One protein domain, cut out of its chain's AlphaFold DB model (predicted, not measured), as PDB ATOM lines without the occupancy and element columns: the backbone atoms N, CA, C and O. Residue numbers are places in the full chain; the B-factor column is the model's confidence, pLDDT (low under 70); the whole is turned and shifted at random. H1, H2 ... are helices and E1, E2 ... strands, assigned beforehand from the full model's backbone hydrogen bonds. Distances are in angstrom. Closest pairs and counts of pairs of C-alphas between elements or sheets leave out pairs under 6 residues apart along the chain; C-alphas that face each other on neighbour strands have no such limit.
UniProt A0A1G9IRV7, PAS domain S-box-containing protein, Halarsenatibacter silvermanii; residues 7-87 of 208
ATOM      1  N   GLU A   7      76.509   9.856 100.815       74.06
ATOM      2  CA  GLU A   7      75.411  10.000  99.846       74.06
ATOM      3  C   GLU A   7      75.554   9.097  98.610       74.06
ATOM      4  O   GLU A   7      74.570   8.774  97.943       74.06
ATOM      5  N   ASN A   8      76.778   8.669  98.296       74.56
ATOM      6  CA  ASN A   8      77.070   7.844  97.132       74.56
ATOM      7  C   ASN A   8      77.098   6.341  97.438       74.56
ATOM      8  O   ASN A   8      77.162   5.535  96.499       74.56
ATOM      9  N   ALA A   9      77.040   5.951  98.713       80.12
ATOM     10  CA  ALA A   9      77.001   4.554  99.117       80.12
ATOM     11  C   ALA A   9      75.676   3.877  98.687       80.12
ATOM     12  O   ALA A   9      74.632   4.528  98.634       80.12
ATOM     13  N   PRO A  10      75.676   2.567  98.366       85.94
ATOM     14  CA  PRO A  10      76.830   1.669  98.258       85.94
ATOM     15  C   PRO A  10      77.673   1.938  97.001       85.94
ATOM     16  O   PRO A  10      77.158   2.413  95.983       85.94
ATOM     17  N   LEU A  11      78.974   1.645  97.071       84.31
ATOM     18  CA  LEU A  11      79.938   1.930  96.000       84.31
ATOM     19  C   LEU A  11      80.253   0.714  95.114       84.31
ATOM     20  O   LEU A  11      80.858   0.892  94.055       84.31
ATOM     21  N   GLU A  12      79.831  -0.504  95.483       88.62
ATOM     22  CA  GLU A  12      80.119  -1.694  94.679       88.62
ATOM     23  C   GLU A  12      79.541  -1.582  93.257       88.62
ATOM     24  O   GLU A  12      78.402  -1.164  93.039       88.62
ATOM     25  N   GLY A  13      80.353  -1.945  92.259       87.19
ATOM     26  CA  GLY A  13      79.983  -1.889  90.841       87.19
ATOM     27  C   GLY A  13      79.966  -0.484  90.224       87.19
ATOM     28  O   GLY A  13      79.736  -0.353  89.020       87.19
ATOM     29  N   LYS A  14      80.228   0.572  91.006       89.31
ATOM     30  CA  LYS A  14      80.348   1.949  90.508       89.31
ATOM     31  C   LYS A  14      81.809   2.294  90.200       89.31
ATOM     32  O   LYS A  14      82.741   1.732  90.761       89.31
ATOM     33  N   THR A  15      82.014   3.254  89.302       89.50
ATOM     34  CA  THR A  15      83.347   3.757  88.931       89.50
ATOM     35  C   THR A  15      83.644   5.084  89.623       89.50
ATOM     36  O   THR A  15      82.800   5.984  89.576       89.50
ATOM     37  N   CYS A  16      84.859   5.252  90.150       88.12
ATOM     38  CA  CYS A  16      85.289   6.458  90.871       88.12
ATOM     39  C   CYS A  16      85.016   7.762  90.100       88.12
ATOM     40  O   CYS A  16      84.456   8.699  90.659       88.12
ATOM     41  N   TYR A  17      85.298   7.802  88.793       88.62
ATOM     42  CA  TYR A  17      85.086   8.993  87.964       88.62
ATOM     43  C   TYR A  17      83.615   9.407  87.835       88.62
ATOM     44  O   TYR A  17      83.341  10.591  87.681       88.62
ATOM     45  N   ARG A  18      82.663   8.473  87.951       87.88
ATOM     46  CA  ARG A  18      81.225   8.800  87.972       87.88
ATOM     47  C   ARG A  18      80.773   9.274  89.343       87.88
ATOM     48  O   ARG A  18      79.918  10.142  89.417       87.88
ATOM     49  N   VAL A  19      81.316   8.667  90.395       86.12
ATOM     50  CA  VAL A  19      80.880   8.899  91.774       86.12
ATOM     51  C   VAL A  19      81.484  10.175  92.352       86.12
ATOM     52  O   VAL A  19      80.753  11.024  92.842       86.12
ATOM     53  N   HIS A  20      82.805  10.324  92.287       80.12
ATOM     54  CA  HIS A  20      83.514  11.415  92.963       80.12
ATOM     55  C   HIS A  20      83.658  12.660  92.084       80.12
ATOM     56  O   HIS A  20      83.644  13.782  92.587       80.12
ATOM     57  N   HIS A  21      83.750  12.466  90.766       82.44
ATOM     58  CA  HIS A  21      84.035  13.544  89.814       82.44
ATOM     59  C   HIS A  21      82.852  13.893  88.900       82.44
ATOM     60  O   HIS A  21      82.967  14.790  88.071       82.44
ATOM     61  N   ALA A  22      81.730  13.164  88.992       85.56
ATOM     62  CA  ALA A  22      80.576  13.314  88.097       85.56
ATOM     63  C   ALA A  22      80.932  13.273  86.588       85.56
ATOM     64  O   ALA A  22      80.245  13.847  85.741       85.56
ATOM     65  N   LEU A  23      82.005  12.565  86.223       87.62
ATOM     66  CA  LEU A  23      82.481  12.424  84.850       87.62
ATOM     67  C   LEU A  23      81.855  11.205  84.164       87.62
ATOM     68  O   LEU A  23      81.577  10.176  84.776       87.62
ATOM     69  N   ALA A  24      81.705  11.283  82.841       91.25
ATOM     70  CA  ALA A  24      81.266  10.151  82.017       91.25
ATOM     71  C   ALA A  24      82.407   9.180  81.654       91.25
ATOM     72  O   ALA A  24      82.156   8.054  81.225       91.25
ATOM     73  N   LYS A  25      83.662   9.612  81.814       92.44
ATOM     74  CA  LYS A  25      84.878   8.854  81.496       92.44
ATOM     75  C   LYS A  25      85.948   9.101  82.565       92.44
ATOM     76  O   LYS A  25      85.838  10.102  83.276       92.44
ATOM     77  N   PRO A  26      86.981   8.243  82.664       91.56
ATOM     78  CA  PRO A  26      88.087   8.462  83.588       91.56
ATOM     79  C   PRO A  26      88.716   9.852  83.454       91.56
ATOM     80  O   PRO A  26      88.739  10.435  82.365       91.56
ATOM     81  N   CYS A  27      89.247  10.358  84.567       89.38
ATOM     82  CA  CYS A  27      89.916  11.652  84.641       89.38
ATOM     83  C   CYS A  27      91.063  11.733  83.617       89.38
ATOM     84  O   CYS A  27      91.738  10.735  83.359       89.38
ATOM     85  N   ALA A  28      91.302  12.922  83.051       87.81
ATOM     86  CA  ALA A  28      92.351  13.118  82.043       87.81
ATOM     87  C   ALA A  28      93.748  12.756  82.580       87.81
ATOM     88  O   ALA A  28      94.517  12.086  81.895       87.81
ATOM     89  N   ASP A  29      94.030  13.136  83.829       89.31
ATOM     90  CA  ASP A  29      95.177  12.664  84.603       89.31
ATOM     91  C   ASP A  29      94.686  11.776  85.756       89.31
ATOM     92  O   ASP A  29      94.397  12.243  86.862       89.31
ATOM     93  N   CYS A  30      94.504  10.488  85.465       92.44
ATOM     94  CA  CYS A  30      94.028   9.498  86.425       92.44
ATOM     95  C   CYS A  30      95.202   8.679  86.979       92.44
ATOM     96  O   CYS A  30      95.795   7.866  86.266       92.44
ATOM     97  N   HIS A  31      95.518   8.883  88.259       93.69
ATOM     98  CA  HIS A  31      96.567   8.150  88.973       93.69
ATOM     99  C   HIS A  31      96.243   6.643  89.072       93.69
ATOM    100  O   HIS A  31      97.083   5.817  88.734       93.69
ATOM    101  N   VAL A  32      94.979   6.295  89.335       94.25
ATOM    102  CA  VAL A  32      94.457   4.914  89.337       94.25
ATOM    103  C   VAL A  32      94.715   4.186  88.008       94.25
ATOM    104  O   VAL A  32      95.246   3.076  87.991       94.25
ATOM    105  N   LEU A  33      94.401   4.813  86.866       93.75
ATOM    106  CA  LEU A  33      94.673   4.216  85.551       93.75
ATOM    107  C   LEU A  33      96.169   4.103  85.253       93.75
ATOM    108  O   LEU A  33      96.570   3.177  84.550       93.75
ATOM    109  N   ARG A  34      96.993   5.042  85.738       95.06
ATOM    110  CA  ARG A  34      98.453   4.933  85.619       95.06
ATOM    111  C   ARG A  34      98.958   3.714  86.383       95.06
ATOM    112  O   ARG A  34      99.682   2.920  85.792       95.06
ATOM    113  N   THR A  35      98.502   3.509  87.617       96.06
ATOM    114  CA  THR A  35      98.847   2.321  88.407       96.06
ATOM    115  C   THR A  35      98.398   1.025  87.737       96.06
ATOM    116  O   THR A  35      99.210   0.118  87.597       96.06
ATOM    117  N   LEU A  36      97.173   0.951  87.203       93.38
ATOM    118  CA  LEU A  36      96.707  -0.240  86.470       93.38
ATOM    119  C   LEU A  36      97.544  -0.571  85.236       93.38
ATOM    120  O   LEU A  36      97.722  -1.736  84.905       93.38
ATOM    121  N   LYS A  37      98.012   0.449  84.514       92.00
ATOM    122  CA  LYS A  37      98.776   0.253  83.275       92.00
ATOM    123  C   LYS A  37     100.229  -0.124  83.524       92.00
ATOM    124  O   LYS A  37     100.824  -0.783  82.682       92.00
ATOM    125  N   THR A  38     100.805   0.379  84.609       93.12
ATOM    126  CA  THR A  38     102.246   0.278  84.878       93.12
ATOM    127  C   THR A  38     102.584  -0.791  85.905       93.12
ATOM    128  O   THR A  38     103.696  -1.298  85.884       93.12
ATOM    129  N   GLY A  39     101.651  -1.134  86.799       92.62
ATOM    130  CA  GLY A  39     101.959  -1.927  87.988       92.62
ATOM    131  C   GLY A  39     102.773  -1.160  89.034       92.62
ATOM    132  O   GLY A  39     103.248  -1.764  89.990       92.62
ATOM    133  N   GLU A  40     102.924   0.160  88.888       94.56
ATOM    134  CA  GLU A  40     103.659   1.015  89.819       94.56
ATOM    135  C   GLU A  40     102.713   1.924  90.612       94.56
ATOM    136  O   GLU A  40     101.633   2.320  90.153       94.56
ATOM    137  N   ALA A  41     103.123   2.281  91.829       95.81
ATOM    138  CA  ALA A  41     102.384   3.242  92.634       95.81
ATOM    139  C   ALA A  41     102.369   4.618  91.950       95.81
ATOM    140  O   ALA A  41     103.383   5.076  91.421       95.81
ATOM    141  N   ALA A  42     101.225   5.298  91.980       96.44
ATOM    142  CA  ALA A  42     101.078   6.634  91.413       96.44
ATOM    143  C   ALA A  42     100.451   7.586  92.429       96.44
ATOM    144  O   ALA A  42      99.679   7.177  93.291       96.44
ATOM    145  N   ALA A  43     100.771   8.872  92.303       94.50
ATOM    146  CA  ALA A  43     100.208   9.917  93.141       94.50
ATOM    147  C   ALA A  43      99.718  11.104  92.310       94.50
ATOM    148  O   ALA A  43     100.185  11.347  91.187       94.50
ATOM    149  N   LYS A  44      98.769  11.850  92.874       94.00
ATOM    150  CA  LYS A  44      98.255  13.099  92.316       94.00
ATOM    151  C   LYS A  44      97.761  14.010  93.435       94.00
ATOM    152  O   LYS A  44      97.185  13.540  94.405       94.00
ATOM    153  N   ILE A  45      97.949  15.315  93.262       92.81
ATOM    154  CA  ILE A  45      97.251  16.327  94.057       92.81
ATOM    155  C   ILE A  45      96.100  16.875  93.222       92.81
ATOM    156  O   ILE A  45      96.281  17.198  92.047       92.81
ATOM    157  N   GLU A  46      94.926  16.999  93.823       89.94
ATOM    158  CA  GLU A  46      93.763  17.601  93.187       89.94
ATOM    159  C   GLU A  46      92.932  18.421  94.167       89.94
ATOM    160  O   GLU A  46      93.071  18.299  95.382       89.94
ATOM    161  N   GLN A  47      92.089  19.283  93.610       88.12
ATOM    162  CA  GLN A  47      91.067  20.004  94.353       88.12
ATOM    163  C   GLN A  47      89.761  19.226  94.166       88.12
ATOM    164  O   GLN A  47      89.391  18.978  93.015       88.12
ATOM    165  N   PRO A  48      89.104  18.767  95.241       81.25
ATOM    166  CA  PRO A  48      87.880  17.994  95.109       81.25
ATOM    167  C   PRO A  48      86.735  18.887  94.618       81.25
ATOM    168  O   PRO A  48      86.466  19.942  95.182       81.25
ATOM    169  N   ASP A  49      86.017  18.439  93.589       72.81
ATOM    170  CA  ASP A  49      84.935  19.219  92.971       72.81
ATOM    171  C   ASP A  49      83.690  19.374  93.880       72.81
ATOM    172  O   ASP A  49      82.887  20.285  93.686       72.81
ATOM    173  N   HIS A  50      83.513  18.484  94.867       68.62
ATOM    174  CA  HIS A  50      82.253  18.315  95.615       68.62
ATOM    175  C   HIS A  50      82.411  18.295  97.145       68.62
ATOM    176  O   HIS A  50      81.516  17.819  97.837       68.62
ATOM    177  N   ASN A  51      83.525  18.792  97.693       69.19
ATOM    178  CA  ASN A  51      83.691  18.919  99.144       69.19
ATOM    179  C   ASN A  51      84.153  20.343  99.510       69.19
ATOM    180  O   ASN A  51      85.323  20.655  99.308       69.19
ATOM    181  N   PRO A  52      83.268  21.208 100.044       67.62
ATOM    182  CA  PRO A  52      83.621  22.586 100.387       67.62
ATOM    183  C   PRO A  52      84.534  22.700 101.618       67.62
ATOM    184  O   PRO A  52      85.038  23.787 101.886       67.62
ATOM    185  N   GLU A  53      84.733  21.621 102.381       78.75
ATOM    186  CA  GLU A  53      85.585  21.620 103.576       78.75
ATOM    187  C   GLU A  53      87.053  21.308 103.258       78.75
ATOM    188  O   GLU A  53      87.933  21.620 104.061       78.75
ATOM    189  N   VAL A  54      87.330  20.726 102.086       83.44
ATOM    190  CA  VAL A  54      88.667  20.275 101.689       83.44
ATOM    191  C   VAL A  54      89.096  20.984 100.412       83.44
ATOM    192  O   VAL A  54      88.528  20.775  99.348       83.44
ATOM    193  N   ASP A  55      90.158  21.780 100.495       87.44
ATOM    194  CA  ASP A  55      90.698  22.505  99.343       87.44
ATOM    195  C   ASP A  55      91.608  21.621  98.481       87.44
ATOM    196  O   ASP A  55      91.662  21.782  97.262       87.44
ATOM    197  N   TYR A  56      92.364  20.708  99.103       91.94
ATOM    198  CA  TYR A  56      93.340  19.864  98.416       91.94
ATOM    199  C   TYR A  56      93.397  18.447  98.986       91.94
ATOM    200  O   TYR A  56      93.658  18.245 100.173       91.94
ATOM    201  N   LEU A  57      93.295  17.467  98.089       91.81
ATOM    202  CA  LEU A  57      93.557  16.061  98.362       91.81
ATOM    203  C   LEU A  57      94.836  15.607  97.669       91.81
ATOM    204  O   LEU A  57      95.061  15.866  96.489       91.81
ATOM    205  N   GLU A  58      95.665  14.892  98.414       94.69
ATOM    206  CA  GLU A  58      96.781  14.115  97.900       94.69
ATOM    207  C   GLU A  58      96.346  12.651  97.835       94.69
ATOM    208  O   GLU A  58      96.087  12.017  98.860       94.69
ATOM    209  N   LEU A  59      96.208  12.142  96.617       93.81
ATOM    210  CA  LEU A  59      95.736  10.800  96.318       93.81
ATOM    211  C   LEU A  59      96.910   9.910  95.931       93.81
ATOM    212  O   LEU A  59      97.742  10.303  95.110       93.81
ATOM    213  N   TYR A  60      96.946   8.707  96.489       95.88
ATOM    214  CA  TYR A  60      97.926   7.674  96.174       95.88
ATOM    215  C   TYR A  60      97.209   6.395  95.766       95.88
ATOM    216  O   TYR A  60      96.347   5.926  96.502       95.88
ATOM    217  N   SER A  61      97.611   5.793  94.651       96.69
ATOM    218  CA  SER A  61      97.138   4.485  94.203       96.69
ATOM    219  C   SER A  61      98.266   3.465  94.264       96.69
ATOM    220  O   SER A  61      99.332   3.673  93.681       96.69
ATOM    221  N   TYR A  62      98.008   2.345  94.934       97.06
ATOM    222  CA  TYR A  62      98.924   1.216  95.060       97.06
ATOM    223  C   TYR A  62      98.299  -0.031  94.432       97.06
ATOM    224  O   TYR A  62      97.146  -0.340  94.746       97.06
ATOM    225  N   PRO A  63      99.011  -0.751  93.550       96.94
ATOM    226  CA  PRO A  63      98.487  -1.974  92.961       96.94
ATOM    227  C   PRO A  63      98.500  -3.098  93.997       96.94
ATOM    228  O   PRO A  63      99.459  -3.256  94.750       96.94
ATOM    229  N   MET A  64      97.440  -3.899  94.012       95.75
ATOM    230  CA  MET A  64      97.437  -5.202  94.667       95.75
ATOM    231  C   MET A  64      97.820  -6.230  93.616       95.75
ATOM    232  O   MET A  64      97.136  -6.344  92.600       95.75
ATOM    233  N   ILE A  65      98.933  -6.918  93.838       93.94
ATOM    234  CA  ILE A  65      99.488  -7.900  92.909       93.94
ATOM    235  C   ILE A  65      99.329  -9.273  93.548       93.94
ATOM    236  O   ILE A  65      99.588  -9.437  94.738       93.94
ATOM    237  N   ASP A  66      98.854 -10.235  92.769       93.81
ATOM    238  CA  ASP A  66      98.820 -11.634  93.170       93.81
ATOM    239  C   ASP A  66     100.229 -12.238  93.082       93.81
ATOM    240  O   ASP A  66     100.866 -12.193  92.028       93.81
ATOM    241  N   ASP A  67     100.719 -12.787  94.193       91.88
ATOM    242  CA  ASP A  67     102.100 -13.275  94.299       91.88
ATOM    243  C   ASP A  67     102.383 -14.498  93.404       91.88
ATOM    244  O   ASP A  67     103.536 -14.739  93.041       91.88
ATOM    245  N   GLU A  68     101.359 -15.280  93.040       93.69
ATOM    246  CA  GLU A  68     101.516 -16.501  92.239       93.69
ATOM    247  C   GLU A  68     101.484 -16.214  90.731       93.69
ATOM    248  O   GLU A  68     102.253 -16.795  89.962       93.69
ATOM    249  N   THR A  69     100.596 -15.321  90.300       92.12
ATOM    250  CA  THR A  69     100.342 -15.014  88.883       92.12
ATOM    251  C   THR A  69     101.037 -13.738  88.408       92.12
ATOM    252  O   THR A  69     101.250 -13.564  87.208       92.12
ATOM    253  N   GLY A  70     101.408 -12.844  89.329       90.00
ATOM    254  CA  GLY A  70     101.939 -11.516  89.021       90.00
ATOM    255  C   GLY A  70     100.894 -10.552  88.450       90.00
ATOM    256  O   GLY A  70     101.254  -9.473  87.975       90.00
ATOM    257  N   GLU A  71      99.610 -10.920  88.466       92.81
ATOM    258  CA  GLU A  71      98.529 -10.096  87.932       92.81
ATOM    259  C   GLU A  71      98.043  -9.063  88.955       92.81
ATOM    260  O   GLU A  71      98.010  -9.304  90.164       92.81
ATOM    261  N   ILE A  72      97.627  -7.892  88.467       93.69
ATOM    262  CA  ILE A  72      97.026  -6.858  89.314       93.69
ATOM    263  C   ILE A  72      95.580  -7.262  89.622       93.69
ATOM    264  O   ILE A  72      94.721  -7.244  88.740       93.69
ATOM    265  N   THR A  73      95.295  -7.572  90.882       93.81
ATOM    266  CA  THR A  73      93.967  -7.986  91.367       93.81
ATOM    267  C   THR A  73      93.113  -6.817  91.844       93.81
ATOM    268  O   THR A  73      91.892  -6.933  91.954       93.81
ATOM    269  N   GLY A  74      93.729  -5.663  92.096       92.06
ATOM    270  CA  GLY A  74      93.014  -4.452  92.466       92.06
ATOM    271  C   GLY A  74      93.938  -3.289  92.790       92.06
ATOM    272  O   GLY A  74      95.134  -3.317  92.505       92.06
ATOM    273  N   ILE A  75      93.362  -2.240  93.371       94.12
ATOM    274  CA  ILE A  75      94.077  -1.021  93.750       94.12
ATOM    275  C   ILE A  75      93.607  -0.598  95.131       94.12
ATOM    276  O   ILE A  75      92.407  -0.568  95.398       94.12
ATOM    277  N   VAL A  76      94.560  -0.218  95.972       94.31
ATOM    278  CA  VAL A  76      94.296   0.497  97.215       94.31
ATOM    279  C   VAL A  76      94.543   1.975  96.965       94.31
ATOM    280  O   VAL A  76      95.637   2.359  96.548       94.31
ATOM    281  N   GLU A  77      93.528   2.797  97.219       92.31
ATOM    282  CA  GLU A  77      93.648   4.251  97.159       92.31
ATOM    283  C   GLU A  77      93.725   4.836  98.573       92.31
ATOM    284  O   GLU A  77      92.930   4.493  99.450       92.31
ATOM    285  N   LEU A  78      94.693   5.722  98.793       91.62
ATOM    286  CA  LEU A  78      94.823   6.524 100.001       91.62
ATOM    287  C   LEU A  78      94.591   7.987  99.637       91.62
ATOM    288  O   LEU A  78      95.338   8.553  98.842       91.62
ATOM    289  N   SER A  79      93.605   8.605 100.278       90.50
ATOM    290  CA  SER A  79      93.328  10.034 100.153       90.50
ATOM    291  C   SER A  79      93.766  10.752 101.423       90.50
ATOM    292  O   SER A  79      93.325  10.411 102.522       90.50
ATOM    293  N   ARG A  80      94.627  11.758 101.280       91.69
ATOM    294  CA  ARG A  80      95.101  12.592 102.382       91.69
ATOM    295  C   ARG A  80      94.685  14.036 102.157       91.69
ATOM    296  O   ARG A  80      95.054  14.627 101.147       91.69
ATOM    297  N   ASP A  81      93.987  14.618 103.123       91.94
ATOM    298  CA  ASP A  81      93.772  16.064 103.154       91.94
ATOM    299  C   ASP A  81      95.097  16.781 103.442       91.94
ATOM    300  O   ASP A  81      95.781  16.509 104.435       91.94
ATOM    301  N   ILE A  82      95.481  17.670 102.530       93.81
ATOM    302  CA  ILE A  82      96.682  18.502 102.628       93.81
ATOM    303  C   ILE A  82      96.344  19.999 102.574       93.81
ATOM    304  O   ILE A  82      97.237  20.814 102.330       93.81
ATOM    305  N   SER A  83      95.080  20.367 102.795       92.31
ATOM    306  CA  SER A  83      94.569  21.738 102.698       92.31
ATOM    307  C   SER A  83      95.312  22.679 103.640       92.31
ATOM    308  O   SER A  83      95.870  23.681 103.196       92.31
ATOM    309  N   GLU A  84      95.431  22.313 104.917       92.31
ATOM    310  CA  GLU A  84      96.135  23.127 105.916       92.31
ATOM    311  C   GLU A  84      97.624  23.292 105.591       92.31
ATOM    312  O   GLU A  84      98.172  24.391 105.692       92.31
ATOM    313  N   ARG A  85      98.274  22.233 105.084       92.88
ATOM    314  CA  ARG A  85      99.658  22.318 104.595       92.88
ATOM    315  C   ARG A  85      99.767  23.320 103.445       92.88
ATOM    316  O   ARG A  85     100.642  24.179 103.465       92.88
ATOM    317  N   LYS A  86      98.880  23.227 102.450       90.75
ATOM    318  CA  LYS A  86      98.891  24.096 101.265       90.75
ATOM    319  C   LYS A  86      98.590  25.556 101.601       90.75
ATOM    320  O   LYS A  86      99.195  26.442 101.000       90.75
ATOM    321  N   LYS A  87      97.706  25.817 102.567       90.12
ATOM    322  CA  LYS A  87      97.449  27.170 103.087       90.12
ATOM    323  C   LYS A  87      98.691  27.748 103.758       90.12
ATOM    324  O   LYS A  87      99.095  28.850 103.408       90.12
TER     325      LYS A  87
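What this domain is: This is residues 7 to 87 of the 208 residues of the protein "PAS domain S-box-containing protein" of Halarsenatibacter silvermanii (UniProt A0A1G9IRV7). A small three-stranded sheet, twisted by a narrow margin, has one helix, H2, packed on one face, while the opposite face has no named helix. The long hairpin of E2 and E3 makes the longest axis, the shorter E1 is at one edge, the short helix H3 ends the printed part beyond one end of the strands, and the opening stretch with H1 is set apart from the sheet. The printed part has 81 residues, with three named helices and three named strands in the order H1, H2, E1, E2, E3, H3, and its class is mixed, helices and strands. The sheet's order is E1, E2, E3, antiparallel throughout. The whole is elongated but only just compact, close to loose, with a radius of gyration of the C-alphas of 13.9 A and spans of 44 by 28 by 22 A.

Where its parts are: H1 is residues 16 to 19, beginning at C-alpha 16 at (85.289, 6.458, 90.871). H2 is residues 31 to 38, 10.5 A long. E1 is residues 42 to 46, 13.3 A long. E2 is residues 57 to 65, 25.3 A long, and E3 is residues 72 to 81, 27.0 A long, beginning at C-alpha 72 at (97.026, -6.858, 89.314). H3 is residues 83 to 87, ending at C-alpha 87 at (97.449, 27.170, 103.087).

How they stand to each other: E1, E2 and E3 form a meander, each strand the antiparallel neighbour of the one before. In the hairpin of E1 and E2, at 158 degrees, N 44 and O 59 are within hydrogen-bond range at 2.9 A. In the hairpin of E2 and E3, at 161 degrees, N 60 and O 78 are within range at 2.9 A, and N 73 and O 64 at 2.8 A. H2 is on the sheet at a height over the sheet of 4.8 A. It lies only just over E2, on which 3 of its C-alphas fall, and runs along it at 29 degrees on the local plane, only just short of slantwise. The closest C-alphas of H2 and E2 are those of Val 32 and Ser 61, 5.6 A apart. H1 is apart from H2, H3 and the three strands. H3 is not on the sheet; its closest C-alpha pair with E2 is Leu 57 and Ser 83, 7.2 A. Every O i to N i+4 pair is within range in H2 and H3; H1 is too short for one.

The domain as a whole: The two C-alphas farthest apart, those of Glu 68 and Lys 87, are 45.2 A apart. The printed part has no cut. The link from H1 to H2, 11 residues, is long. Mean pLDDT of the printed part is 89.6, and residues 50 to 52 are under 70.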